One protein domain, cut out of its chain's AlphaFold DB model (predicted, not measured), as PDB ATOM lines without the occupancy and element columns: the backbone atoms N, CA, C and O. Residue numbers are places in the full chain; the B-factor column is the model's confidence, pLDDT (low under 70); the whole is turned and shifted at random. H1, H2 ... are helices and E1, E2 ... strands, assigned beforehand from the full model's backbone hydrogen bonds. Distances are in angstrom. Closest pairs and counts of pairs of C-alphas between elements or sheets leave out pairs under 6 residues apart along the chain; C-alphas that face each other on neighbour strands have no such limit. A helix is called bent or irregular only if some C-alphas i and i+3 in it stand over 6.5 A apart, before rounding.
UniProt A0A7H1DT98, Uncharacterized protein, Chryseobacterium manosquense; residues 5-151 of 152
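AT A GLANCE: This is residues 5 to 151 of the 152 residues of an uncharacterized protein of Chryseobacterium manosquense (UniProt A0A7H1DT98). A twisted sheet of five strands, with the long strands E2, E3 and E4 side by side, stands in the middle between two groups of helices. H1 packs on one face of the sheet and H3 runs outward from there with H2 beside part of it, while H5 packs on the opposite face with H4 near it at the other end of the longest axis. The printed part has 147 residues with five named helices and five named strands, in the order E1 H1 H2 H3 E2 E3 E4 E5 H4 H5. The sheet is mixed, in the order E1 E2 E3 E4 E5, with E1 and E2 parallel and the other neighbours antiparallel; the class is mixed, helices and strands. The whole is compact, with a radius of gyration of the C-alphas of 16.0 A, and spans 51 by 36 by 22 A.

IN THESE COORDINATES: The printed part begins at Asp 5, and E1, residues 13 to 16, begins with C-alpha 13 at (-72.838, 70.223, -51.176). H1 is residues 23 to 30, 10.8 A long, and H2 is residues 37 to 41. H3, residues 50 to 67, is the longest helix at 26.4 A and begins with C-alpha 50 at (-104.571, 64.938, -42.665). H3 is irregular, but only just: C-alphas 62 and 65 are 6.6 A apart. E2, residues 71 to 80, is 27.4 A long and bends by 54 degrees at residue 74. E3, residues 83 to 92, is 28.9 A long, and E4, residues 95 to 104, is 30.8 A long. E5 is residues 116 to 118. H4, residues 120 to 129, is 13.8 A long, and H5, residues 143 to 150, is 10.4 A long and ends with C-alpha 150 at (-64.193, 73.026, -57.448).

HOW THE PARTS SIT: E1 is an edge strand, parallel to E2 at 8 degrees, with N 15 and O 75 at 2.9 A. E1, H1 H2 H3 and E2 make a strand-helix-strand unit, two parallel neighbour strands with helices between. E2 E3 E4 E5 make a meander, each strand the antiparallel neighbour of the one before. In the hairpin of E2 and E3, N 76 and O 87 are 2.9 A apart, and in that of E3 and E4, N 86 and O 101 are 2.8 A apart. E4 and E5 are also a hairpin, with N 98 and O 116 at 2.8 A; E5 is the other edge strand. H1 is on the sheet at a height of 9.4 A, over E3 and, only just, over E2, where 3 of its C-alphas fall. It runs slantwise to the strands, at 55 degrees to E3 on the local plane. H3 touches H1 with residues 60 to 67 alone, about perpendicular at 74 degrees; the closest C-alphas, those of Ala 28 and Met 60, are 7.2 A apart. H2 and H3 only just touch, with 3 pairs of C-alphas within 8 A, the closest those of Phe 40 and Lys 57 at 5.6 A. H5 is on the opposite face from H1 at a height of 9.9 A, over E1 and E2, and runs along the strands, at 6 degrees to E1 on the local plane. H4 is not on the sheet; it is close to H5 but not clearly touching, with the closest C-alphas, those of Leu 127 and Ala 143, 6.7 A apart, and a shallow tilt of 32 degrees, opposite ways. In H1, H2, H4 and H5 every O i to N i+4 pair is within hydrogen-bond range, and in H3 11 of 14 are.

THE WHOLE: The two C-alphas farthest apart, those of Glu 44 and Lys 129, are 51.2 A apart. The printed part has no cut. The links E4 to E5 and H4 to H5 are long, with 11 and 13 residues between the elements. The mean pLDDT of the printed part is 95.2, and no printed residue is under 70.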
ATOM      1  N   ASP A   5     -65.001  64.583 -63.976       95.62
ATOM      2  CA  ASP A   5     -64.985  63.228 -63.406       95.62
ATOM      3  C   ASP A   5     -64.640  63.193 -61.912       95.62
ATOM      4  O   ASP A   5     -65.125  62.328 -61.184       95.62
ATOM      5  N   GLU A   6     -63.769  64.093 -61.448       97.31
ATOM      6  CA  GLU A   6     -63.486  64.246 -60.019       97.31
ATOM      7  C   GLU A   6     -64.680  64.861 -59.294       97.31
ATOM      8  O   GLU A   6     -65.037  64.372 -58.228       97.31
ATOM      9  N   ILE A   7     -65.321  65.878 -59.880       96.81
ATOM     10  CA  ILE A   7     -66.493  66.547 -59.305       96.81
ATOM     11  C   ILE A   7     -67.676  65.587 -59.158       96.81
ATOM     12  O   ILE A   7     -68.276  65.549 -58.091       96.81
ATOM     13  N   LEU A   8     -67.966  64.774 -60.175       96.38
ATOM     14  CA  LEU A   8     -69.072  63.807 -60.162       96.38
ATOM     15  C   LEU A   8     -68.904  62.689 -59.122       96.38
ATOM     16  O   LEU A   8     -69.866  61.994 -58.813       96.38
ATOM     17  N   LYS A   9     -67.689  62.493 -58.594       96.75
ATOM     18  CA  LYS A   9     -67.394  61.522 -57.528       96.75
ATOM     19  C   LYS A   9     -67.445  62.136 -56.129       96.75
ATOM     20  O   LYS A   9     -67.241  61.412 -55.157       96.75
ATOM     21  N   GLN A  10     -67.633  63.450 -56.021       96.94
ATOM     22  CA  GLN A  10     -67.767  64.120 -54.733       96.94
ATOM     23  C   GLN A  10     -69.182  63.959 -54.191       96.94
ATOM     24  O   GLN A  10     -70.144  63.865 -54.949       96.94
ATOM     25  N   GLU A  11     -69.296  63.992 -52.866       97.69
ATOM     26  CA  GLU A  11     -70.591  64.185 -52.224       97.69
ATOM     27  C   GLU A  11     -71.149  65.569 -52.586       97.69
ATOM     28  O   GLU A  11     -70.381  66.542 -52.650       97.69
ATOM     29  N   PRO A  12     -72.466  65.679 -52.812       98.06
ATOM     30  CA  PRO A  12     -73.089  66.949 -53.121       98.06
ATOM     31  C   PRO A  12     -73.044  67.895 -51.924       98.06
ATOM     32  O   PRO A  12     -73.215  67.488 -50.773       98.06
ATOM     33  N   VAL A  13     -72.857  69.180 -52.204       98.62
ATOM     34  CA  VAL A  13     -72.838  70.223 -51.176       98.62
ATOM     35  C   VAL A  13     -74.163  70.972 -51.192       98.62
ATOM     36  O   VAL A  13     -74.542  71.544 -52.208       98.62
ATOM     37  N   PHE A  14     -74.848  70.995 -50.050       98.56
ATOM     38  CA  PHE A  14     -76.041  71.808 -49.831       98.56
ATOM     39  C   PHE A  14     -75.770  72.816 -48.718       98.56
ATOM     40  O   PHE A  14     -75.306  72.438 -47.637       98.56
ATOM     41  N   LEU A  15     -76.044  74.089 -48.981       97.88
ATOM     42  CA  LEU A  15     -75.787  75.192 -48.059       97.88
ATOM     43  C   LEU A  15     -77.076  75.905 -47.658       97.88
ATOM     44  O   LEU A  15     -78.125  75.722 -48.280       97.88
ATOM     45  N   ASN A  16     -76.962  76.715 -46.603       95.44
ATOM     46  CA  ASN A  16     -78.016  77.598 -46.108       95.44
ATOM     47  C   ASN A  16     -79.331  76.834 -45.872       95.44
ATOM     48  O   ASN A  16     -79.305  75.802 -45.189       95.44
ATOM     49  N   ASP A  17     -80.449  77.281 -46.442       94.38
ATOM     50  CA  ASP A  17     -81.774  76.688 -46.209       94.38
ATOM     51  C   ASP A  17     -81.884  75.236 -46.695       94.38
ATOM     52  O   ASP A  17     -82.754  74.480 -46.254       94.38
ATOM     53  N   TRP A  18     -80.965  74.791 -47.554       97.25
ATOM     54  CA  TRP A  18     -80.919  73.415 -48.052       97.25
ATOM     55  C   TRP A  18     -79.960  72.505 -47.289       97.25
ATOM     56  O   TRP A  18     -79.896  71.311 -47.574       97.25
ATOM     57  N   LYS A  19     -79.237  73.008 -46.284       96.69
ATOM     58  CA  LYS A  19     -78.190  72.246 -45.586       96.69
ATOM     59  C   LYS A  19     -78.682  70.966 -44.899       96.69
ATOM     60  O   LYS A  19     -77.955  69.977 -44.876       96.69
ATOM     61  N   GLN A  20     -79.871  70.988 -44.294       92.88
ATOM     62  CA  GLN A  20     -80.368  69.864 -43.488       92.88
ATOM     63  C   GLN A  20     -80.954  68.738 -44.351       92.88
ATOM     64  O   GLN A  20     -80.584  67.577 -44.190       92.88
ATOM     65  N   ASP A  21     -81.839  69.086 -45.283       95.50
ATOM     66  CA  ASP A  21     -82.634  68.125 -46.060       95.50
ATOM     67  C   ASP A  21     -82.166  67.974 -47.516       95.50
ATOM     68  O   ASP A  21     -82.689  67.147 -48.275       95.50
ATOM     69  N   GLY A  22     -81.152  68.746 -47.909       97.25
ATOM     70  CA  GLY A  22     -80.456  68.653 -49.183       97.25
ATOM     71  C   GLY A  22     -81.394  68.659 -50.381       97.25
ATOM     72  O   GLY A  22     -82.293  69.495 -50.504       97.25
ATOM     73  N   LYS A  23     -81.209  67.669 -51.262       97.69
ATOM     74  CA  LYS A  23     -81.987  67.510 -52.497       97.69
ATOM     75  C   LYS A  23     -83.499  67.462 -52.252       97.69
ATOM     76  O   LYS A  23     -84.246  67.934 -53.099       97.69
ATOM     77  N   PHE A  24     -83.957  66.913 -51.122       98.12
ATOM     78  CA  PHE A  24     -85.390  66.846 -50.828       98.12
ATOM     79  C   PHE A  24     -85.986  68.248 -50.685       98.12
ATOM     80  O   PHE A  24     -86.966  68.569 -51.352       98.12
ATOM     81  N   LYS A  25     -85.359  69.093 -49.858       97.44
ATOM     82  CA  LYS A  25     -85.822  70.460 -49.609       97.44
ATOM     83  C   LYS A  25     -85.666  71.353 -50.836       97.44
ATOM     84  O   LYS A  25     -86.597  72.079 -51.156       97.44
ATOM     85  N   LEU A  26     -84.573  71.197 -51.585       97.75
ATOM     86  CA  LEU A  26     -84.397  71.852 -52.884       97.75
ATOM     87  C   LEU A  26     -85.581  71.576 -53.819       97.75
ATOM     88  O   LEU A  26     -86.184  72.509 -54.343       97.75
ATOM     89  N   ILE A  27     -85.937  70.302 -54.016       97.94
ATOM     90  CA  ILE A  27     -87.064  69.930 -54.886       97.94
ATOM     91  C   ILE A  27     -88.369  70.504 -54.334       97.94
ATOM     92  O   ILE A  27     -89.165  71.048 -55.093       97.94
ATOM     93  N   ALA A  28     -88.580  70.399 -53.022       97.06
ATOM     94  CA  ALA A  28     -89.775  70.906 -52.367       97.06
ATOM     95  C   ALA A  28     -89.972  72.417 -52.587       97.06
ATOM     96  O   ALA A  28     -91.092  72.835 -52.879       97.06
ATOM     97  N   ASP A  29     -88.904  73.214 -52.506       96.12
ATOM     98  CA  ASP A  29     -88.972  74.669 -52.681       96.12
ATOM     99  C   ASP A  29     -89.265  75.067 -54.135       96.12
ATOM    100  O   ASP A  29     -90.121  75.915 -54.382       96.12
ATOM    101  N   PHE A  30     -88.629  74.418 -55.115       97.25
ATOM    102  CA  PHE A  30     -88.882  74.710 -56.533       97.25
ATOM    103  C   PHE A  30     -90.245  74.208 -57.038       97.25
ATOM    104  O   PHE A  30     -90.825  74.792 -57.958       97.25
ATOM    105  N   GLU A  31     -90.768  73.124 -56.461       96.38
ATOM    106  CA  GLU A  31     -92.026  72.489 -56.882       96.38
ATOM    107  C   GLU A  31     -93.238  72.921 -56.039       96.38
ATOM    108  O   GLU A  31     -94.334  72.371 -56.210       96.38
ATOM    109  N   ASP A  32     -93.088  73.900 -55.139       94.38
ATOM    110  CA  ASP A  32     -94.167  74.395 -54.269       94.38
ATOM    111  C   ASP A  32     -94.767  73.288 -53.370       94.38
ATOM    112  O   ASP A  32     -95.982  73.020 -53.332       94.38
ATOM    113  N   VAL A  33     -93.903  72.524 -52.703       95.88
ATOM    114  CA  VAL A  33     -94.295  71.382 -51.866       95.88
ATOM    115  C   VAL A  33     -93.879  71.611 -50.417       95.88
ATOM    116  O   VAL A  33     -92.896  71.061 -49.940       95.88
ATOM    117  N   TYR A  34     -94.670  72.385 -49.674       92.38
ATOM    118  CA  TYR A  34     -94.416  72.649 -48.251       92.38
ATOM    119  C   TYR A  34     -94.766  71.448 -47.353       92.38
ATOM    120  O   TYR A  34     -95.827  71.396 -46.723       92.38
ATOM    121  N   ILE A  35     -93.868  70.468 -47.324       94.94
ATOM    122  CA  ILE A  35     -93.870  69.316 -46.418       94.94
ATOM    123  C   ILE A  35     -92.431  69.064 -45.964       94.94
ATOM    124  O   ILE A  35     -91.508  69.152 -46.777       94.94
ATOM    125  N   SER A  36     -92.219  68.776 -44.681       94.50
ATOM    126  CA  SER A  36     -90.887  68.401 -44.197       94.50
ATOM    127  C   SER A  36     -90.510  67.001 -44.689       94.50
ATOM    128  O   SER A  36     -91.373  66.186 -45.044       94.50
ATOM    129  N   LYS A  37     -89.212  66.689 -44.697       96.69
ATOM    130  CA  LYS A  37     -88.756  65.343 -45.046       96.69
ATOM    131  C   LYS A  37     -89.301  64.304 -44.065       96.69
ATOM    132  O   LYS A  37     -89.789  63.258 -44.485       96.69
ATOM    133  N   GLU A  38     -89.303  64.621 -42.773       96.50
ATOM    134  CA  GLU A  38     -89.861  63.758 -41.731       96.50
ATOM    135  C   GLU A  38     -91.365  63.536 -41.927       96.50
ATOM    136  O   GLU A  38     -91.843  62.407 -41.817       96.50
ATOM    137  N   GLU A  39     -92.119  64.586 -42.264       96.62
ATOM    138  CA  GLU A  39     -93.548  64.472 -42.565       96.62
ATOM    139  C   GLU A  39     -93.795  63.595 -43.795       96.62
ATOM    140  O   GLU A  39     -94.706  62.763 -43.799       96.62
ATOM    141  N   PHE A  40     -92.978  63.739 -44.838       97.81
ATOM    142  CA  PHE A  40     -93.064  62.911 -46.035       97.81
ATOM    143  C   PHE A  40     -92.780  61.433 -45.737       97.81
ATOM    144  O   PHE A  40     -93.519  60.555 -46.196       97.81
ATOM    145  N   GLU A  41     -91.756  61.145 -44.936       97.12
ATOM    146  CA  GLU A  41     -91.325  59.785 -44.594       97.12
ATOM    147  C   GLU A  41     -92.218  59.112 -43.540       97.12
ATOM    148  O   GLU A  41     -92.256  57.882 -43.460       97.12
ATOM    149  N   ALA A  42     -92.992  59.886 -42.773       97.69
ATOM    150  CA  ALA A  42     -93.864  59.362 -41.728       97.69
ATOM    151  C   ALA A  42     -94.853  58.302 -42.257       97.69
ATOM    152  O   ALA A  42     -95.539  58.489 -43.270       97.69
ATOM    153  N   ALA A  43     -94.953  57.176 -41.543       96.25
ATOM    154  CA  ALA A  43     -95.891  56.097 -41.871       96.25
ATOM    155  C   ALA A  43     -97.355  56.488 -41.594       96.25
ATOM    156  O   ALA A  43     -98.267  56.039 -42.289       96.25
ATOM    157  N   GLU A  44     -97.572  57.360 -40.609       96.88
ATOM    158  CA  GLU A  44     -98.874  57.889 -40.201       96.88
ATOM    159  C   GLU A  44     -98.840  59.421 -40.206       96.88
ATOM    160  O   GLU A  44     -97.766  60.011 -40.135       96.88
ATOM    161  N   CYS A  45    -100.009  60.063 -40.299       96.62
ATOM    162  CA  CYS A  45    -100.110  61.521 -40.394       96.62
ATOM    163  C   CYS A  45     -99.590  62.191 -39.108       96.62
ATOM    164  O   CYS A  45    -100.239  62.044 -38.069       96.62
ATOM    165  N   PRO A  46     -98.480  62.950 -39.158       96.31
ATOM    166  CA  PRO A  46     -97.880  63.546 -37.964       96.31
ATOM    167  C   PRO A  46     -98.508  64.896 -37.582       96.31
ATOM    168  O   PRO A  46     -98.205  65.437 -36.521       96.31
ATOM    169  N   ILE A  47     -99.388  65.440 -38.428       94.94
ATOM    170  CA  ILE A  47    -100.034  66.745 -38.245       94.94
ATOM    171  C   ILE A  47    -101.555  66.626 -38.115       94.94
ATOM    172  O   ILE A  47    -102.158  65.614 -38.473       94.94
ATOM    173  N   SER A  48    -102.198  67.691 -37.632       96.31
ATOM    174  CA  SER A  48    -103.656  67.748 -37.459       96.31
ATOM    175  C   SER A  48    -104.421  67.736 -38.787       96.31
ATOM    176  O   SER A  48    -105.495  67.142 -38.878       96.31
ATOM    177  N   ASN A  49    -103.874  68.373 -39.825       97.06
ATOM    178  CA  ASN A  49    -104.511  68.467 -41.133       97.06
ATOM    179  C   ASN A  49    -104.112  67.290 -42.041       97.06
ATOM    180  O   ASN A  49    -103.188  67.381 -42.850       97.06
ATOM    181  N   ARG A  50    -104.832  66.171 -41.905       97.50
ATOM    182  CA  ARG A  50    -104.571  64.938 -42.665       97.50
ATOM    183  C   ARG A  50    -104.743  65.092 -44.175       97.50
ATOM    184  O   ARG A  50    -104.000  64.470 -44.926       97.50
ATOM    185  N   GLU A  51    -105.722  65.875 -44.616       98.00
ATOM    186  CA  GLU A  51    -105.975  66.089 -46.046       98.00
ATOM    187  C   GLU A  51    -104.805  66.831 -46.694       98.00
ATOM    188  O   GLU A  51    -104.273  66.359 -47.697       98.00
ATOM    189  N   TYR A  52    -104.330  67.901 -46.048       96.81
ATOM    190  CA  TYR A  52    -103.138  68.636 -46.470       96.81
ATOM    191  C   TYR A  52    -101.895  67.740 -46.540       96.81
ATOM    192  O   TYR A  52    -101.178  67.747 -47.538       96.81
ATOM    193  N   TRP A  53    -101.659  66.921 -45.507       97.94
ATOM    194  CA  TRP A  53    -100.527  65.992 -45.489       97.94
ATOM    195  C   TRP A  53    -100.570  65.003 -46.660       97.94
ATOM    196  O   TRP A  53     -99.570  64.826 -47.353       97.94
ATOM    197  N   ILE A  54    -101.732  64.391 -46.921       97.94
ATOM    198  CA  ILE A  54    -101.914  63.459 -48.044       97.94
ATOM    199  C   ILE A  54    -101.690  64.174 -49.380       97.94
ATOM    200  O   ILE A  54    -101.004  63.637 -50.248       97.94
ATOM    201  N   GLU A  55    -102.244  65.376 -49.550       97.88
ATOM    202  CA  GLU A  55    -102.077  66.174 -50.766       97.88
ATOM    203  C   GLU A  55    -100.596  66.461 -51.043       97.88
ATOM    204  O   GLU A  55    -100.094  66.124 -52.119       97.88
ATOM    205  N   LYS A  56     -99.876  67.029 -50.068       97.75
ATOM    206  CA  LYS A  56     -98.461  67.384 -50.235       97.75
ATOM    207  C   LYS A  56     -97.573  66.155 -50.386       97.75
ATOM    208  O   LYS A  56     -96.690  66.161 -51.239       97.75
ATOM    209  N   LYS A  57     -97.844  65.071 -49.653       97.94
ATOM    210  CA  LYS A  57     -97.122  63.801 -49.803       97.94
ATOM    211  C   LYS A  57     -97.298  63.217 -51.206       97.94
ATOM    212  O   LYS A  57     -96.304  62.863 -51.834       97.94
ATOM    213  N   ASN A  58     -98.522  63.196 -51.735       98.12
ATOM    214  CA  ASN A  58     -98.787  62.746 -53.105       98.12
ATOM    215  C   ASN A  58     -98.125  63.664 -54.145       98.12
ATOM    216  O   ASN A  58     -97.551  63.176 -55.118       98.12
ATOM    217  N   LYS A  59     -98.172  64.991 -53.948       97.94
ATOM    218  CA  LYS A  59     -97.475  65.948 -54.822       97.94
ATOM    219  C   LYS A  59     -95.972  65.659 -54.833       97.94
ATOM    220  O   LYS A  59     -95.409  65.489 -55.910       97.94
ATOM    221  N   MET A  60     -95.362  65.492 -53.658       97.88
ATOM    222  CA  MET A  60     -93.934  65.200 -53.528       97.88
ATOM    223  C   MET A  60     -93.546  63.869 -54.195       97.88
ATOM    224  O   MET A  60     -92.570  63.803 -54.940       97.88
ATOM    225  N   GLN A  61     -94.353  62.818 -54.011       97.75
ATOM    226  CA  GLN A  61     -94.153  61.517 -54.668       97.75
ATOM    227  C   GLN A  61     -94.153  61.613 -56.200       97.75
ATOM    228  O   GLN A  61     -93.418  60.879 -56.855       97.75
ATOM    229  N   ASN A  62     -94.951  62.517 -56.773       97.75
ATOM    230  CA  ASN A  62     -95.026  62.706 -58.221       97.75
ATOM    231  C   ASN A  62     -93.879  63.558 -58.789       97.75
ATOM    232  O   ASN A  62     -93.583  63.449 -59.980       97.75
ATOM    233  N   VAL A  63     -93.253  64.422 -57.982       97.12
ATOM    234  CA  VAL A  63     -92.167  65.301 -58.453       97.12
ATOM    235  C   VAL A  63     -90.787  64.686 -58.263       97.12
ATOM    236  O   VAL A  63     -89.954  64.861 -59.145       97.12
ATOM    237  N   LEU A  64     -90.555  63.908 -57.198       97.19
ATOM    238  CA  LEU A  64     -89.253  63.280 -56.924       97.19
ATOM    239  C   LEU A  64     -88.660  62.545 -58.148       97.19
ATOM    240  O   LEU A  64     -87.520  62.854 -58.504       97.19
ATOM    241  N   PRO A  65     -89.413  61.692 -58.880       97.50
ATOM    242  CA  PRO A  65     -88.871  60.979 -60.038       97.50
ATOM    243  C   PRO A  65     -88.402  61.885 -61.187       97.50
ATOM    244  O   PRO A  65     -87.553  61.490 -61.982       97.50
ATOM    245  N   LYS A  66     -88.914  63.122 -61.290       96.12
ATOM    246  CA  LYS A  66     -88.491  64.090 -62.324       96.12
ATOM    247  C   LYS A  66     -87.051  64.583 -62.126       96.12
ATOM    248  O   LYS A  66     -86.460  65.178 -63.033       96.12
ATOM    249  N   TYR A  67     -86.504  64.354 -60.934       97.19
ATOM    250  CA  TYR A  67     -85.163  64.751 -60.531       97.19
ATOM    251  C   TYR A  67     -84.207  63.558 -60.402       97.19
ATOM    252  O   TYR A  67     -83.045  63.771 -60.054       97.19
ATOM    253  N   ASP A  68     -84.633  62.320 -60.675       95.06
ATOM    254  CA  ASP A  68     -83.789  61.122 -60.509       95.06
ATOM    255  C   ASP A  68     -82.531  61.168 -61.384       95.06
ATOM    256  O   ASP A  68     -81.451  60.777 -60.948       95.06
ATOM    257  N   ASN A  69     -82.649  61.711 -62.597       95.44
ATOM    258  CA  ASN A  69     -81.544  61.866 -63.542       95.44
ATOM    259  C   ASN A  69     -80.748  63.175 -63.365       95.44
ATOM    260  O   ASN A  69     -79.825  63.422 -64.136       95.44
ATOM    261  N   LYS A  70     -81.107  64.008 -62.378       97.88
ATOM    262  CA  LYS A  70     -80.412  65.260 -62.052       97.88
ATOM    263  C   LYS A  70     -79.483  65.012 -60.878       97.88
ATOM    264  O   LYS A  70     -79.914  64.941 -59.717       97.88
ATOM    265  N   ASN A  71     -78.205  64.858 -61.183       97.94
ATOM    266  CA  ASN A  71     -77.163  64.700 -60.189       97.94
ATOM    267  C   ASN A  71     -76.795  66.078 -59.631       97.94
ATOM    268  O   ASN A  71     -75.969  66.782 -60.203       97.94
ATOM    269  N   ILE A  72     -77.469  66.500 -58.557       98.50
ATOM    270  CA  ILE A  72     -77.164  67.773 -57.893       98.50
ATOM    271  C   ILE A  72     -75.753  67.689 -57.321       98.50
ATOM    272  O   ILE A  72     -75.456  66.736 -56.615       98.50
ATOM    273  N   LEU A  73     -74.903  68.667 -57.625       98.62
ATOM    274  CA  LEU A  73     -73.491  68.696 -57.223       98.62
ATOM    275  C   LEU A  73     -73.248  69.743 -56.139       98.62
ATOM    276  O   LEU A  73     -72.526  69.503 -55.173       98.62
ATOM    277  N   PHE A  74     -73.861  70.910 -56.303       98.81
ATOM    278  CA  PHE A  74     -73.750  72.021 -55.373       98.81
ATOM    279  C   PHE A  74     -75.051  72.812 -55.401       98.81
ATOM    280  O   PHE A  74     -75.572  73.079 -56.479       98.81
ATOM    281  N   ALA A  75     -75.578  73.198 -54.247       98.69
ATOM    282  CA  ALA A  75     -76.769  74.023 -54.183       98.69
ATOM    283  C   ALA A  75     -76.766  74.907 -52.935       98.69
ATOM    284  O   ALA A  75     -76.391  74.464 -51.848       98.69
ATOM    285  N   SER A  76     -77.213  76.146 -53.088       98.25
ATOM    286  CA  SER A  76     -77.314  77.115 -52.001       98.25
ATOM    287  C   SER A  76     -78.566  77.958 -52.179       98.25
ATOM    288  O   SER A  76     -78.816  78.435 -53.282       98.25
ATOM    289  N   TYR A  77     -79.327  78.137 -51.105       96.94
ATOM    290  CA  TYR A  77     -80.486  79.023 -51.068       96.94
ATOM    291  C   TYR A  77     -80.469  79.812 -49.767       96.94
ATOM    292  O   TYR A  77     -80.512  79.217 -48.689       96.94
ATOM    293  N   GLY A  78     -80.344  81.132 -49.875       94.12
ATOM    294  CA  GLY A  78     -80.451  82.059 -48.753       94.12
ATOM    295  C   GLY A  78     -81.769  82.821 -48.822       94.12
ATOM    296  O   GLY A  78     -82.244  83.141 -49.913       94.12
ATOM    297  N   ASN A  79     -82.356  83.093 -47.659       90.62
ATOM    298  CA  ASN A  79     -83.584  83.866 -47.526       90.62
ATOM    299  C   ASN A  79     -83.468  84.825 -46.335       90.62
ATOM    300  O   ASN A  79     -83.667  84.447 -45.179       90.62
ATOM    301  N   GLU A  80     -83.149  86.084 -46.624       88.50
ATOM    302  CA  GLU A  80     -83.051  87.157 -45.639       88.50
ATOM    303  C   GLU A  80     -83.720  88.429 -46.164       88.50
ATOM    304  O   GLU A  80     -83.891  88.631 -47.360       88.50
ATOM    305  N   ASN A  81     -84.121  89.329 -45.263       86.88
ATOM    306  CA  ASN A  81     -84.698  90.628 -45.636       86.88
ATOM    307  C   ASN A  81     -85.932  90.545 -46.561       86.88
ATOM    308  O   ASN A  81     -86.210  91.486 -47.302       86.88
ATOM    309  N   TYR A  82     -86.716  89.463 -46.460       85.75
ATOM    310  CA  TYR A  82     -87.866  89.168 -47.333       85.75
ATOM    311  C   TYR A  82     -87.490  88.936 -48.806       85.75
ATOM    312  O   TYR A  82     -88.367  88.948 -49.677       85.75
ATOM    313  N   GLU A  83     -86.213  88.701 -49.080       88.56
ATOM    314  CA  GLU A  83     -85.680  88.330 -50.381       88.56
ATOM    315  C   GLU A  83     -84.964  86.987 -50.283       88.56
ATOM    316  O   GLU A  83     -84.441  86.610 -49.236       88.56
ATOM    317  N   GLY A  84     -84.965  86.248 -51.380       91.69
ATOM    318  CA  GLY A  84     -84.238  84.996 -51.455       91.69
ATOM    319  C   GLY A  84     -83.534  84.858 -52.785       91.69
ATOM    320  O   GLY A  84     -84.068  85.279 -53.813       91.69
ATOM    321  N   ASP A  85     -82.359  84.248 -52.742       94.31
ATOM    322  CA  ASP A  85     -81.534  83.932 -53.901       94.31
ATOM    323  C   ASP A  85     -81.064  82.486 -53.797       94.31
ATOM    324  O   ASP A  85     -80.610  82.028 -52.745       94.31
ATOM    325  N   ALA A  86     -81.210  81.759 -54.896       97.06
ATOM    326  CA  ALA A  86     -80.921  80.348 -55.001       97.06
ATOM    327  C   ALA A  86     -80.041  80.072 -56.214       97.06
ATOM    328  O   ALA A  86     -80.317  80.521 -57.328       97.06
ATOM    329  N   TRP A  87     -79.029  79.235 -56.012       98.31
ATOM    330  CA  TRP A  87     -78.162  78.752 -57.073       98.31
ATOM    331  C   TRP A  87     -77.959  77.246 -56.961       98.31
ATOM    332  O   TRP A  87     -77.653  76.725 -55.885       98.31
ATOM    333  N   VAL A  88     -78.110  76.536 -58.076       98.75
ATOM    334  CA  VAL A  88     -77.927  75.080 -58.163       98.75
ATOM    335  C   VAL A  88     -76.989  74.767 -59.312       98.75
ATOM    336  O   VAL A  88     -77.191  75.265 -60.407       98.75
ATOM    337  N   LEU A  89     -76.023  73.883 -59.089       98.81
ATOM    338  CA  LEU A  89     -75.227  73.214 -60.110       98.81
ATOM    339  C   LEU A  89     -75.556  71.732 -60.092       98.81
ATOM    340  O   LEU A  89     -75.474  71.075 -59.047       98.81
ATOM    341  N   PHE A  90     -75.869  71.185 -61.256       98.75
ATOM    342  CA  PHE A  90     -76.124  69.764 -61.400       98.75
ATOM    343  C   PHE A  90     -75.607  69.230 -62.731       98.75
ATOM    344  O   PHE A  90     -75.341  69.976 -63.673       98.75
ATOM    345  N   GLU A  91     -75.451  67.918 -62.787       98.38
ATOM    346  CA  GLU A  91     -75.190  67.188 -64.015       98.38
ATOM    347  C   GLU A  91     -76.442  66.421 -64.448       98.38
ATOM    348  O   GLU A  91     -77.177  65.870 -63.625       98.38
ATOM    349  N   GLU A  92     -76.696  66.417 -65.754       97.38
ATOM    350  CA  GLU A  92     -77.728  65.604 -66.385       97.38
ATOM    351  C   GLU A  92     -77.226  65.137 -67.762       97.38
ATOM    352  O   GLU A  92     -76.897  65.943 -68.635       97.38
ATOM    353  N   ASN A  93     -77.177  63.819 -67.972       94.44
ATOM    354  CA  ASN A  93     -76.782  63.184 -69.239       94.44
ATOM    355  C   ASN A  93     -75.396  63.612 -69.781       94.44
ATOM    356  O   ASN A  93     -75.206  63.785 -70.988       94.44
ATOM    357  N   GLY A  94     -74.416  63.767 -68.896       93.88
ATOM    358  CA  GLY A  94     -73.032  64.141 -69.186       93.88
ATOM    359  C   GLY A  94     -72.804  65.642 -69.369       93.88
ATOM    360  O   GLY A  94     -71.703  66.040 -69.751       93.88
ATOM    361  N   LYS A  95     -73.820  66.474 -69.129       96.94
ATOM    362  CA  LYS A  95     -73.753  67.931 -69.276       96.94
ATOM    363  C   LYS A  95     -73.990  68.631 -67.948       96.94
ATOM    364  O   LYS A  95     -74.773  68.162 -67.129       96.94
ATOM    365  N   LEU A  96     -73.314  69.762 -67.760       98.31
ATOM    366  CA  LEU A  96     -73.496  70.611 -66.589       98.31
ATOM    367  C   LEU A  96     -74.569  71.657 -66.855       98.31
ATOM    368  O   LEU A  96     -74.591  72.287 -67.913       98.31
ATOM    369  N   TYR A  97     -75.398  71.869 -65.846       98.75
ATOM    370  CA  TYR A  97     -76.456  72.858 -65.841       98.75
ATOM    371  C   TYR A  97     -76.424  73.649 -64.545       98.75
ATOM    372  O   TYR A  97     -76.058  73.121 -63.491       98.75
ATOM    373  N   GLU A  98     -76.847  74.901 -64.624       98.44
ATOM    374  CA  GLU A  98     -77.134  75.718 -63.459       98.44
ATOM    375  C   GLU A  98     -78.584  76.188 -63.438       98.44
ATOM    376  O   GLU A  98     -79.216  76.330 -64.479       98.44
ATOM    377  N   VAL A  99     -79.109  76.416 -62.240       98.50
ATOM    378  CA  VAL A  99     -80.405  77.063 -62.019       98.50
ATOM    379  C   VAL A  99     -80.160  78.280 -61.151       98.50
ATOM    380  O   VAL A  99     -79.462  78.178 -60.141       98.50
ATOM    381  N   ASN A 100     -80.758  79.401 -61.538       97.19
ATOM    382  CA  ASN A 100     -80.828  80.610 -60.731       97.19
ATOM    383  C   ASN A 100     -82.301  80.818 -60.365       97.19
ATOM    384  O   ASN A 100     -83.152  80.840 -61.251       97.19
ATOM    385  N   GLY A 101     -82.604  80.945 -59.080       95.12
ATOM    386  CA  GLY A 101     -83.950  81.235 -58.596       95.12
ATOM    387  C   GLY A 101     -83.909  82.364 -57.582       95.12
ATOM    388  O   GLY A 101     -82.892  82.574 -56.931       95.12
ATOM    389  N   GLY A 102     -85.008  83.089 -57.424       93.06
ATOM    390  CA  GLY A 102     -85.077  84.113 -56.396       93.06
ATOM    391  C   GLY A 102     -86.464  84.701 -56.221       93.06
ATOM    392  O   GLY A 102     -87.385  84.432 -56.993       93.06
ATOM    393  N   HIS A 103     -86.633  85.509 -55.184       89.75
ATOM    394  CA  HIS A 103     -87.914  86.145 -54.914       89.75
ATOM    395  C   HIS A 103     -87.803  87.418 -54.088       89.75
ATOM    396  O   HIS A 103     -86.844  87.626 -53.351       89.75
ATOM    397  N   CYS A 104     -88.867  88.223 -54.140       82.62
ATOM    398  CA  CYS A 104     -89.104  89.320 -53.214       82.62
ATOM    399  C   CYS A 104     -90.528  89.238 -52.636       82.62
ATOM    400  O   CYS A 104     -91.528  89.178 -53.355       82.62
ATOM    401  N   SER A 105     -90.631  89.277 -51.310       71.12
ATOM    402  CA  SER A 105     -91.823  89.529 -50.483       71.12
ATOM    403  C   SER A 105     -93.036  88.579 -50.528       71.12
ATOM    404  O   SER A 105     -93.728  88.502 -49.513       71.12
ATOM    405  N   CYS A 106     -93.335  87.875 -51.626       71.31
ATOM    406  CA  CYS A 106     -94.660  87.244 -51.800       71.31
ATOM    407  C   CYS A 106     -94.664  85.780 -52.270       71.31
ATOM    408  O   CYS A 106     -95.656  85.096 -52.031       71.31
ATOM    409  N   TYR A 107     -93.604  85.310 -52.928       80.44
ATOM    410  CA  TYR A 107     -93.480  83.944 -53.458       80.44
ATOM    411  C   TYR A 107     -92.092  83.397 -53.123       80.44
ATOM    412  O   TYR A 107     -91.215  84.193 -52.808       80.44
ATOM    413  N   GLY A 108     -91.915  82.079 -53.126       89.44
ATOM    414  CA  GLY A 108     -90.630  81.403 -52.982       89.44
ATOM    415  C   GLY A 108     -89.992  81.130 -54.349       89.44
ATOM    416  O   GLY A 108     -89.925  82.008 -55.208       89.44
ATOM    417  N   LEU A 109     -89.512  79.902 -54.557       94.50
ATOM    418  CA  LEU A 109     -88.816  79.471 -55.781       94.50
ATOM    419  C   LEU A 109     -89.740  78.758 -56.785       94.50
ATOM    420  O   LEU A 109     -89.271  78.087 -57.708       94.50
ATOM    421  N   GLU A 110     -91.055  78.866 -56.609       92.94
ATOM    422  CA  GLU A 110     -92.022  78.020 -57.301       92.94
ATOM    423  C   GLU A 110     -91.967  78.222 -58.823       92.94
ATOM    424  O   GLU A 110     -92.120  79.332 -59.333       92.94
ATOM    425  N   GLY A 111     -91.766  77.130 -59.566       90.50
ATOM    426  CA  GLY A 111     -91.724  77.163 -61.032       90.50
ATOM    427  C   GLY A 111     -90.463  77.798 -61.625       90.50
ATOM    428  O   GLY A 111     -90.422  78.020 -62.832       90.50
ATOM    429  N   GLN A 112     -89.440  78.063 -60.805       95.75
ATOM    430  CA  GLN A 112     -88.183  78.687 -61.233       95.75
ATOM    431  C   GLN A 112     -87.056  77.681 -61.505       95.75
ATOM    432  O   GLN A 112     -85.918  78.079 -61.735       95.75
ATOM    433  N   PHE A 113     -87.336  76.372 -61.475       96.81
ATOM    434  CA  PHE A 113     -86.352  75.367 -61.879       96.81
ATOM    435  C   PHE A 113     -86.218  75.358 -63.409       96.81
ATOM    436  O   PHE A 113     -86.795  74.505 -64.084       96.81
ATOM    437  N   ASP A 114     -85.478  76.334 -63.935       97.19
ATOM    438  CA  ASP A 114     -85.212  76.544 -65.361       97.19
ATOM    439  C   ASP A 114     -83.707  76.371 -65.644       97.19
ATOM    440  O   ASP A 114     -82.920  77.288 -65.400       97.19
ATOM    441  N   PRO A 115     -83.259  75.165 -66.046       98.00
ATOM    442  CA  PRO A 115     -81.838  74.878 -66.210       98.00
ATOM    443  C   PRO A 115     -81.193  75.564 -67.413       98.00
ATOM    444  O   PRO A 115     -81.617  75.386 -68.555       98.00
ATOM    445  N   GLU A 116     -80.055  76.206 -67.173       98.44
ATOM    446  CA  GLU A 116     -79.176  76.758 -68.201       98.44
ATOM    447  C   GLU A 116     -77.909  75.900 -68.340       98.44
ATOM    448  O   GLU A 116     -77.239  75.597 -67.353       98.44
ATOM    449  N   GLU A 117     -77.561  75.480 -69.563       98.44
ATOM    450  CA  GLU A 117     -76.323  74.718 -69.808       98.44
ATOM    451  C   GLU A 117     -75.095  75.585 -69.478       98.44
ATOM    452  O   GLU A 117     -74.977  76.725 -69.932       98.44
ATOM    453  N   THR A 118     -74.152  75.037 -68.713       98.25
ATOM    454  CA  THR A 118     -72.960  75.749 -68.231       98.25
ATOM    455  C   THR A 118     -71.707  74.878 -68.352       98.25
ATOM    456  O   THR A 118     -71.740  73.735 -68.809       98.25
ATOM    457  N   ASN A 119     -70.552  75.422 -67.974       97.94
ATOM    458  CA  ASN A 119     -69.302  74.671 -67.898       97.94
ATOM    459  C   ASN A 119     -68.376  75.232 -66.812       97.94
ATOM    460  O   ASN A 119     -68.541  76.360 -66.342       97.94
ATOM    461  N   LEU A 120     -67.372  74.441 -66.424       97.62
ATOM    462  CA  LEU A 120     -66.471  74.795 -65.325       97.62
ATOM    463  C   LEU A 120     -65.694  76.096 -65.574       97.62
ATOM    464  O   LEU A 120     -65.480  76.855 -64.634       97.62
ATOM    465  N   GLU A 121     -65.314  76.396 -66.820       97.44
ATOM    466  CA  GLU A 121     -64.604  77.640 -67.148       97.44
ATOM    467  C   GLU A 121     -65.507  78.872 -66.984       97.44
ATOM    468  O   GLU A 121     -65.069  79.886 -66.443       97.44
ATOM    469  N   ALA A 122     -66.783  78.780 -67.372       97.69
ATOM    470  CA  ALA A 122     -67.761  79.851 -67.173       97.69
ATOM    471  C   ALA A 122     -68.045  80.110 -65.682       97.69
ATOM    472  O   ALA A 122     -68.135  81.264 -65.249       97.69
ATOM    473  N   ILE A 123     -68.158  79.047 -64.878       97.88
ATOM    474  CA  ILE A 123     -68.323  79.148 -63.419       97.88
ATOM    475  C   ILE A 123     -67.074  79.778 -62.792       97.88
ATOM    476  O   ILE A 123     -67.169  80.769 -62.066       97.88
ATOM    477  N   ARG A 124     -65.886  79.268 -63.131       97.12
ATOM    478  CA  ARG A 124     -64.607  79.797 -62.651       97.12
ATOM    479  C   ARG A 124     -64.435  81.273 -62.990       97.12
ATOM    480  O   ARG A 124     -64.068  82.058 -62.116       97.12
ATOM    481  N   PHE A 125     -64.720  81.666 -64.231       97.75
ATOM    482  CA  PHE A 125     -64.625  83.060 -64.652       97.75
ATOM    483  C   PHE A 125     -65.497  83.963 -63.770       97.75
ATOM    484  O   PHE A 125     -65.017  84.987 -63.290       97.75
ATOM    485  N   ARG A 126     -66.743  83.569 -63.479       97.56
ATOM    486  CA  ARG A 126     -67.637  84.347 -62.602       97.56
ATOM    487  C   ARG A 126     -67.216  84.341 -61.130       97.56
ATOM    488  O   ARG A 126     -67.474  85.330 -60.455       97.56
ATOM    489  N   LEU A 127     -66.534  83.301 -60.648       96.69
ATOM    490  CA  LEU A 127     -65.973  83.239 -59.288       96.69
ATOM    491  C   LEU A 127     -64.700  84.079 -59.095       96.69
ATOM    492  O   LEU A 127     -64.414  84.532 -57.982       96.69
ATOM    493  N   GLU A 128     -63.890  84.228 -60.145       95.56
ATOM    494  CA  GLU A 128     -62.622  84.973 -60.106       95.56
ATOM    495  C   GLU A 128     -62.762  86.428 -60.576       95.56
ATOM    496  O   GLU A 128     -61.994  87.288 -60.141       95.56
ATOM    497  N   LYS A 129     -63.681  86.696 -61.513       96.19
ATOM    498  CA  LYS A 129     -63.852  87.996 -62.191       96.19
ATOM    499  C   LYS A 129     -65.236  88.612 -62.010       96.19
ATOM    500  O   LYS A 129     -65.397  89.791 -62.313       96.19
ATOM    501  N   GLY A 130     -66.216  87.826 -61.572       94.19
ATOM    502  CA  GLY A 130     -67.575  88.281 -61.291       94.19
ATOM    503  C   GLY A 130     -67.891  88.259 -59.797       94.19
ATOM    504  O   GLY A 130     -66.994  88.242 -58.957       94.19
ATOM    505  N   ASN A 131     -69.189  88.240 -59.492       93.25
ATOM    506  CA  ASN A 131     -69.718  88.243 -58.126       93.25
ATOM    507  C   ASN A 131     -70.488  86.957 -57.777       93.25
ATOM    508  O   ASN A 131     -71.269  86.967 -56.834       93.25
ATOM    509  N   LEU A 132     -70.303  85.861 -58.527       96.00
ATOM    510  CA  LEU A 132     -71.036  84.615 -58.268       96.00
ATOM    511  C   LEU A 132     -70.776  84.123 -56.838       96.00
ATOM    512  O   LEU A 132     -69.618  83.950 -56.454       96.00
ATOM    513  N   GLY A 133     -71.853  83.895 -56.084       93.75
ATOM    514  CA  GLY A 133     -71.821  83.421 -54.700       93.75
ATOM    515  C   GLY A 133     -71.354  84.445 -53.667       93.75
ATOM    516  O   GLY A 133     -71.086  84.059 -52.530       93.75
ATOM    517  N   ASN A 134     -71.203  85.717 -54.048       91.88
ATOM    518  CA  ASN A 134     -70.987  86.814 -53.110       91.88
ATOM    519  C   ASN A 134     -72.308  87.575 -52.954       91.88
ATOM    520  O   ASN A 134     -72.602  88.461 -53.756       91.88
ATOM    521  N   ASP A 135     -73.083  87.236 -51.931       76.69
ATOM    522  CA  ASP A 135     -74.347  87.894 -51.611       76.69
ATOM    523  C   ASP A 135     -74.413  88.217 -50.119       76.69
ATOM    524  O   ASP A 135     -74.507  87.308 -49.312       76.69
ATOM    525  N   GLY A 136     -74.410  89.505 -49.774       72.25
ATOM    526  CA  GLY A 136     -74.611  89.959 -48.394       72.25
ATOM    527  C   GLY A 136     -76.019  90.479 -48.108       72.25
ATOM    528  O   GLY A 136     -76.212  91.134 -47.085       72.25
ATOM    529  N   TYR A 137     -76.969  90.301 -49.034       78.75
ATOM    530  CA  TYR A 137     -78.321  90.847 -48.923       78.75
ATOM    531  C   TYR A 137     -79.370  89.784 -48.587       78.75
ATOM    532  O   TYR A 137     -80.181  90.017 -47.690       78.75
ATOM    533  N   SER A 138     -79.338  88.625 -49.251       80.44
ATOM    534  CA  SER A 138     -80.216  87.479 -48.949       80.44
ATOM    535  C   SER A 138     -79.533  86.393 -48.103       80.44
ATOM    536  O   SER A 138     -80.090  85.313 -47.914       80.44
ATOM    537  N   GLY A 139     -78.332  86.670 -47.579       86.81
ATOM    538  CA  GLY A 139     -77.552  85.727 -46.769       86.81
ATOM    539  C   GLY A 139     -77.075  84.504 -47.557       86.81
ATOM    540  O   GLY A 139     -76.833  83.446 -46.975       86.81
ATOM    541  N   ASN A 140     -76.981  84.610 -48.889       92.56
ATOM    542  CA  ASN A 140     -76.590  83.517 -49.770       92.56
ATOM    543  C   ASN A 140     -75.102  83.580 -50.170       92.56
ATOM    544  O   ASN A 140     -74.750  83.394 -51.337       92.56
ATOM    545  N   GLU A 141     -74.186  83.831 -49.228       95.25
ATOM    546  CA  GLU A 141     -72.756  83.688 -49.516       95.25
ATOM    547  C   GLU A 141     -72.361  82.209 -49.664       95.25
ATOM    548  O   GLU A 141     -72.440  81.427 -48.720       95.25
ATOM    549  N   PHE A 142     -71.872  81.829 -50.848       96.75
ATOM    550  CA  PHE A 142     -71.393  80.466 -51.129       96.75
ATOM    551  C   PHE A 142     -70.123  80.406 -51.991       96.75
ATOM    552  O   PHE A 142     -69.633  79.321 -52.323       96.75
ATOM    553  N   ALA A 143     -69.563  81.553 -52.402       97.44
ATOM    554  CA  ALA A 143     -68.424  81.598 -53.324       97.44
ATOM    555  C   ALA A 143     -67.192  80.854 -52.793       97.44
ATOM    556  O   ALA A 143     -66.426  80.283 -53.575       97.44
ATOM    557  N   LYS A 144     -66.971  80.882 -51.476       97.19
ATOM    558  CA  LYS A 144     -65.830  80.223 -50.838       97.19
ATOM    559  C   LYS A 144     -65.985  78.705 -50.907       97.19
ATOM    560  O   LYS A 144     -65.089  78.021 -51.391       97.19
ATOM    561  N   GLU A 145     -67.133  78.200 -50.490       98.19
ATOM    562  CA  GLU A 145     -67.491  76.787 -50.483       98.19
ATOM    563  C   GLU A 145     -67.495  76.227 -51.910       98.19
ATOM    564  O   GLU A 145     -66.991  75.131 -52.145       98.19
ATOM    565  N   LEU A 146     -67.978  77.000 -52.889       98.31
ATOM    566  CA  LEU A 146     -67.935  76.597 -54.293       98.31
ATOM    567  C   LEU A 146     -66.494  76.537 -54.823       98.31
ATOM    568  O   LEU A 146     -66.146  75.597 -55.538       98.31
ATOM    569  N   LYS A 147     -65.617  77.479 -54.449       98.19
ATOM    570  CA  LYS A 147     -64.183  77.409 -54.795       98.19
ATOM    571  C   LYS A 147     -63.524  76.166 -54.203       98.19
ATOM    572  O   LYS A 147     -62.831  75.450 -54.924       98.19
ATOM    573  N   GLU A 148     -63.794  75.857 -52.937       98.19
ATOM    574  CA  GLU A 148     -63.296  74.643 -52.276       98.19
ATOM    575  C   GLU A 148     -63.822  73.366 -52.962       98.19
ATOM    576  O   GLU A 148     -63.050  72.448 -53.276       98.19
ATOM    577  N   PHE A 149     -65.118  73.328 -53.287       98.19
ATOM    578  CA  PHE A 149     -65.751  72.224 -54.007       98.19
ATOM    579  C   PHE A 149     -65.110  71.994 -55.381       98.19
ATOM    580  O   PHE A 149     -64.781  70.855 -55.723       98.19
ATOM    581  N   LEU A 150     -64.839  73.066 -56.132       97.62
ATOM    582  CA  LEU A 150     -64.193  73.026 -57.448       97.62
ATOM    583  C   LEU A 150     -62.664  72.865 -57.383       97.62
ATOM    584  O   LEU A 150     -62.033  72.619 -58.413       97.62
ATOM    585  N   GLY A 151     -62.038  72.986 -56.210       97.12
ATOM    586  CA  GLY A 151     -60.579  72.965 -56.059       97.12
ATOM    587  C   GLY A 151     -59.891  74.139 -56.763       97.12
ATOM    588  O   GLY A 151     -58.934  73.923 -57.521       97.12
TER     589      GLY A 151